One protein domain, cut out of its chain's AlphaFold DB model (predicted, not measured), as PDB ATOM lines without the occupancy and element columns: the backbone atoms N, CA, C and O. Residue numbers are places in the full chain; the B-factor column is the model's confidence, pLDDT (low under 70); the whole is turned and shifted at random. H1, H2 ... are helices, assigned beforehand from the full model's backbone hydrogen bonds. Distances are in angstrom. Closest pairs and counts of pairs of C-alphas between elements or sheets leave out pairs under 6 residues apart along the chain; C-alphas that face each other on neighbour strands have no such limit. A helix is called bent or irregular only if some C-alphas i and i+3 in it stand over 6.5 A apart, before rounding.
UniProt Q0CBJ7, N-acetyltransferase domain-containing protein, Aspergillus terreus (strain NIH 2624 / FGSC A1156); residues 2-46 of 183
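This is residues 2 to 46 of the 183 residues of the protein "N-acetyltransferase domain-containing protein" of Aspergillus terreus (strain NIH 2624 / FGSC A1156) (UniProt Q0CBJ7). One long helix, H2, makes nearly the whole length of the model; it bends towards its last residues into a long arm, H2a, and a short arm, H2b. At the first end of H2a, the link of residues 9 to 14 turns the chain round to a short helix, H1, which gives the whole the outline of a long rod with a small open hook. The printed part has 45 residues with two named helices, H1 then H2 along the chain, and no named strand: all helix. It is extended, with a radius of gyration of the C-alphas of 17.1 A, and the C-alphas span 54 by 20 by 8 A.

H2, residues 15 to 46, was assigned as one helix by its hydrogen bonds but is bent: C-alphas 36 and 39 are 7.0 A apart. Its arm H2a, residues 15 to 36, measures 31.7 A from C-alpha 15 at (160.842, 103.826, 146.613) to C-alpha 36. The arm H2b, residues 39 to 46, measures 10.9 A and ends with C-alpha 46 at (167.426, 132.613, 110.844). H1, residues 2 to 8, measures 10.8 A and begins with C-alpha 2 at (160.448, 92.612, 132.782).

H2a and H2b stand at a steep tilt of 46 degrees. H1 and H2a are only just apart, with their closest C-alphas at 8.3 A. H1 and H2b are apart. In H2a and H2b every O i to N i+4 pair is within hydrogen-bond range; in H1 2 of 3 are.

The C-alphas of Arg 10 and Arg 46 are the two farthest apart, at 53.7 A. The printed part has no cut, and the link from H1 to H2 is short. The mean pLDDT of the printed part is 76.0, with residues 2 to 15 under 70.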
ATOM      1  N   ALA A   2     160.991  93.525 131.755       48.50
ATOM      2  CA  ALA A   2     160.448  92.612 132.782       48.50
ATOM      3  C   ALA A   2     161.465  92.127 133.845       48.50
ATOM      4  O   ALA A   2     161.083  91.816 134.969       48.50
ATOM      5  N   ILE A   3     162.761  92.091 133.513       56.34
ATOM      6  CA  ILE A   3     163.816  91.588 134.417       56.34
ATOM      7  C   ILE A   3     164.244  92.659 135.437       56.34
ATOM      8  O   ILE A   3     164.463  92.346 136.603       56.34
ATOM      9  N   VAL A   4     164.259  93.934 135.033       55.84
ATOM     10  CA  VAL A   4     164.580  95.072 135.919       55.84
ATOM     11  C   VAL A   4     163.500  95.257 136.991       55.84
ATOM     12  O   VAL A   4     163.811  95.515 138.146       55.84
ATOM     13  N   TYR A   5     162.231  95.027 136.636       52.28
ATOM     14  CA  TYR A   5     161.101  95.148 137.562       52.28
ATOM     15  C   TYR A   5     161.130  94.100 138.690       52.28
ATOM     16  O   TYR A   5     160.721  94.378 139.812       52.28
ATOM     17  N   ARG A   6     161.645  92.893 138.416       54.88
ATOM     18  CA  ARG A   6     161.721  91.785 139.386       54.88
ATOM     19  C   ARG A   6     162.916  91.874 140.340       54.88
ATOM     20  O   ARG A   6     162.865  91.257 141.397       54.88
ATOM     21  N   LEU A   7     163.964  92.613 139.977       53.62
ATOM     22  CA  LEU A   7     165.175  92.772 140.792       53.62
ATOM     23  C   LEU A   7     165.120  93.981 141.739       53.62
ATOM     24  O   LEU A   7     165.851  93.994 142.721       53.62
ATOM     25  N   LEU A   8     164.245  94.958 141.475       54.19
ATOM     26  CA  LEU A   8     164.204  96.237 142.198       54.19
ATOM     27  C   LEU A   8     163.053  96.357 143.217       54.19
ATOM     28  O   LEU A   8     163.012  97.312 143.980       54.19
ATOM     29  N   TYR A   9     162.107  95.414 143.236       49.81
ATOM     30  CA  TYR A   9     160.931  95.451 144.117       49.81
ATOM     31  C   TYR A   9     161.038  94.365 145.192       49.81
ATOM     32  O   TYR A   9     160.430  93.298 145.083       49.81
ATOM     33  N   ARG A  10     161.862  94.604 146.219       55.59
ATOM     34  CA  ARG A  10     161.924  93.710 147.389       55.59
ATOM     35  C   ARG A  10     161.704  94.410 148.731       55.59
ATOM     36  O   ARG A  10     161.236  93.731 149.638       55.59
ATOM     37  N   GLU A  11     161.877  95.733 148.832       58.19
ATOM     38  CA  GLU A  11     161.516  96.500 150.037       58.19
ATOM     39  C   GLU A  11     160.852  97.865 149.726       58.19
ATOM     40  O   GLU A  11     161.239  98.545 148.775       58.19
ATOM     41  N   PRO A  12     159.852  98.307 150.522       58.22
ATOM     42  CA  PRO A  12     159.194  99.615 150.378       58.22
ATOM     43  C   PRO A  12     160.080 100.822 150.762       58.22
ATOM     44  O   PRO A  12     159.661 101.966 150.592       58.22
ATOM     45  N   SER A  13     161.298 100.579 151.254       60.41
ATOM     46  CA  SER A  13     162.335 101.558 151.619       60.41
ATOM     47  C   SER A  13     163.102 102.134 150.415       60.41
ATOM     48  O   SER A  13     163.626 103.242 150.517       60.41
ATOM     49  N   ASP A  14     163.101 101.459 149.259       62.00
ATOM     50  CA  ASP A  14     163.850 101.874 148.056       62.00
ATOM     51  C   ASP A  14     163.043 102.772 147.099       62.00
ATOM     52  O   ASP A  14     163.559 103.292 146.109       62.00
ATOM     53  N   LEU A  15     161.768 103.013 147.409       65.19
ATOM     54  CA  LEU A  15     160.842 103.826 146.613       65.19
ATOM     55  C   LEU A  15     161.362 105.257 146.322       65.19
ATOM     56  O   LEU A  15     161.261 105.697 145.172       65.19
ATOM     57  N   PRO A  16     161.981 105.978 147.284       72.50
ATOM     58  CA  PRO A  16     162.584 107.287 147.022       72.50
ATOM     59  C   PRO A  16     163.794 107.204 146.080       72.50
ATOM     60  O   PRO A  16     163.981 108.081 145.239       72.50
ATOM     61  N   LEU A  17     164.598 106.142 146.189       74.31
ATOM     62  CA  LEU A  17     165.813 105.928 145.393       74.31
ATOM     63  C   LEU A  17     165.488 105.562 143.936       74.31
ATOM     64  O   LEU A  17     166.131 106.038 142.997       74.31
ATOM     65  N   VAL A  18     164.441 104.763 143.724       78.56
ATOM     66  CA  VAL A  18     163.893 104.497 142.385       78.56
ATOM     67  C   VAL A  18     163.287 105.773 141.794       78.56
ATOM     68  O   VAL A  18     163.479 106.063 140.614       78.56
ATOM     69  N   GLY A  19     162.622 106.592 142.614       80.00
ATOM     70  CA  GLY A  19     162.079 107.883 142.191       80.00
ATOM     71  C   GLY A  19     163.149 108.843 141.660       80.00
ATOM     72  O   GLY A  19     162.983 109.409 140.579       80.00
ATOM     73  N   THR A  20     164.269 109.000 142.374       85.44
ATOM     74  CA  THR A  20     165.351 109.913 141.964       85.44
ATOM     75  C   THR A  20     166.132 109.403 140.756       85.44
ATOM     76  O   THR A  20     166.471 110.198 139.881       85.44
ATOM     77  N   THR A  21     166.372 108.094 140.646       85.75
ATOM     78  CA  THR A  21     167.047 107.512 139.473       85.75
ATOM     79  C   THR A  21     166.169 107.574 138.225       85.75
ATOM     80  O   THR A  21     166.656 107.975 137.168       85.75
ATOM     81  N   CYS A  22     164.863 107.301 138.331       83.75
ATOM     82  CA  CYS A  22     163.921 107.513 137.230       83.75
ATOM     83  C   CYS A  22     163.852 108.990 136.817       83.75
ATOM     84  O   CYS A  22     163.902 109.288 135.623       83.75
ATOM     85  N   ALA A  23     163.799 109.915 137.780       87.19
ATOM     86  CA  ALA A  23     163.836 111.349 137.498       87.19
ATOM     87  C   ALA A  23     165.148 111.766 136.809       87.19
ATOM     88  O   ALA A  23     165.113 112.522 135.841       87.19
ATOM     89  N   GLY A  24     166.290 111.224 137.243       90.50
ATOM     90  CA  GLY A  24     167.593 111.438 136.615       90.50
ATOM     91  C   GLY A  24     167.660 110.899 135.185       90.50
ATOM     92  O   GLY A  24     168.129 111.600 134.292       90.50
ATOM     93  N   CYS A  25     167.123 109.703 134.928       90.19
ATOM     94  CA  CYS A  25     167.032 109.141 133.578       90.19
ATOM     95  C   CYS A  25     166.149 109.994 132.656       90.19
ATOM     96  O   CYS A  25     166.522 110.237 131.508       90.19
ATOM     97  N   VAL A  26     165.004 110.478 133.148       93.00
ATOM     98  CA  VAL A  26     164.130 111.385 132.385       93.00
ATOM     99  C   VAL A  26     164.838 112.713 132.116       93.00
ATOM    100  O   VAL A  26     164.847 113.175 130.977       93.00
ATOM    101  N   MET A  27     165.483 113.305 133.125       93.50
ATOM    102  CA  MET A  27     166.238 114.553 132.984       93.50
ATOM    103  C   MET A  27     167.372 114.410 131.960       93.50
ATOM    104  O   MET A  27     167.496 115.247 131.069       93.50
ATOM    105  N   ALA A  28     168.154 113.331 132.038       92.81
ATOM    106  CA  ALA A  28     169.211 113.039 131.077       92.81
ATOM    107  C   ALA A  28     168.652 112.885 129.652       92.81
ATOM    108  O   ALA A  28     169.191 113.468 128.713       92.81
ATOM    109  N   GLY A  29     167.530 112.174 129.488       89.94
ATOM    110  CA  GLY A  29     166.854 112.045 128.196       89.94
ATOM    111  C   GLY A  29     166.401 113.390 127.618       89.94
ATOM    112  O   GLY A  29     166.633 113.665 126.442       89.94
ATOM    113  N   LEU A  30     165.815 114.264 128.441       90.81
ATOM    114  CA  LEU A  30     165.399 115.605 128.016       90.81
ATOM    115  C   LEU A  30     166.588 116.491 127.625       90.81
ATOM    116  O   LEU A  30     166.479 117.248 126.663       90.81
ATOM    117  N   LEU A  31     167.724 116.385 128.323       89.94
ATOM    118  CA  LEU A  31     168.949 117.106 127.960       89.94
ATOM    119  C   LEU A  31     169.491 116.658 126.599       89.94
ATOM    120  O   LEU A  31     169.894 117.501 125.802       89.94
ATOM    121  N   VAL A  32     169.441 115.356 126.302       89.00
ATOM    122  CA  VAL A  32     169.817 114.831 124.980       89.00
ATOM    123  C   VAL A  32     168.887 115.376 123.899       89.00
ATOM    124  O   VAL A  32     169.367 115.894 122.894       89.00
ATOM    125  N   VAL A  33     167.566 115.331 124.111       86.44
ATOM    126  CA  VAL A  33     166.599 115.904 123.157       86.44
ATOM    127  C   VAL A  33     166.870 117.391 122.946       86.44
ATOM    128  O   VAL A  33     166.929 117.827 121.800       86.44
ATOM    129  N   ARG A  34     167.106 118.150 124.023       85.31
ATOM    130  CA  ARG A  34     167.436 119.577 123.953       85.31
ATOM    131  C   ARG A  34     168.658 119.819 123.072       85.31
ATOM    132  O   ARG A  34     168.550 120.598 122.130       85.31
ATOM    133  N   ALA A  35     169.756 119.106 123.326       82.88
ATOM    134  CA  ALA A  35     170.980 119.210 122.535       82.88
ATOM    135  C   ALA A  35     170.749 118.855 121.055       82.88
ATOM    136  O   ALA A  35     171.282 119.511 120.167       82.88
ATOM    137  N   CYS A  36     169.907 117.858 120.762       82.19
ATOM    138  CA  CYS A  36     169.549 117.514 119.384       82.19
ATOM    139  C   CYS A  36     168.652 118.563 118.699       82.19
ATOM    140  O   CYS A  36     168.694 118.680 117.477       82.19
ATOM    141  N   THR A  37     167.820 119.296 119.449       82.69
ATOM    142  CA  THR A  37     166.882 120.295 118.901       82.69
ATOM    143  C   THR A  37     167.450 121.710 118.800       82.69
ATOM    144  O   THR A  37     166.907 122.515 118.048       82.69
ATOM    145  N   GLU A  38     168.523 122.023 119.527       81.25
ATOM    146  CA  GLU A  38     169.095 123.375 119.615       81.25
ATOM    147  C   GLU A  38     169.469 123.938 118.236       81.25
ATOM    148  O   GLU A  38     169.031 125.030 117.875       81.25
ATOM    149  N   GLY A  39     170.128 123.135 117.393       80.62
ATOM    150  CA  GLY A  39     170.480 123.544 116.030       80.62
ATOM    151  C   GLY A  39     169.275 123.843 115.127       80.62
ATOM    152  O   GLY A  39     169.383 124.646 114.200       80.62
ATOM    153  N   TYR A  40     168.107 123.239 115.385       81.56
ATOM    154  CA  TYR A  40     166.889 123.537 114.624       81.56
ATOM    155  C   TYR A  40     166.307 124.906 114.977       81.56
ATOM    156  O   TYR A  40     165.791 125.588 114.094       81.56
ATOM    157  N   ILE A  41     166.385 125.317 116.243       83.00
ATOM    158  CA  ILE A  41     165.819 126.592 116.696       83.00
ATOM    159  C   ILE A  41     166.581 127.753 116.056       83.00
ATOM    160  O   ILE A  41     165.956 128.620 115.450       83.00
ATOM    161  N   GLU A  42     167.914 127.723 116.082       84.19
ATOM    162  CA  GLU A  42     168.748 128.754 115.447       84.19
ATOM    163  C   GLU A  42     168.507 128.848 113.931       84.19
ATOM    164  O   GLU A  42     168.470 129.933 113.341       84.19
ATOM    165  N   GLU A  43     168.318 127.700 113.280       83.44
ATOM    166  CA  GLU A  43     167.978 127.628 111.864       83.44
ATOM    167  C   GLU A  43     166.612 128.253 111.580       83.44
ATOM    168  O   GLU A  43     166.498 129.092 110.684       83.44
ATOM    169  N   ALA A  44     165.600 127.873 112.363       84.44
ATOM    170  CA  ALA A  44     164.236 128.371 112.258       84.44
ATOM    171  C   ALA A  44     164.169 129.887 112.490       84.44
ATOM    172  O   ALA A  44     163.498 130.598 111.742       84.44
ATOM    173  N   GLU A  45     164.906 130.400 113.475       85.12
ATOM    174  CA  GLU A  45     165.022 131.835 113.731       85.12
ATOM    175  C   GLU A  45     165.690 132.561 112.567       85.12
ATOM    176  O   GLU A  45     165.230 133.629 112.159       85.12
ATOM    177  N   ARG A  46     166.747 131.986 111.981       84.69
ATOM    178  CA  ARG A  46     167.426 132.613 110.844       84.69
ATOM    179  C   ARG A  46     166.527 132.696 109.613       84.69
ATOM    180  O   ARG A  46     166.489 133.749 108.983       84.69
TER     181      ARG A  46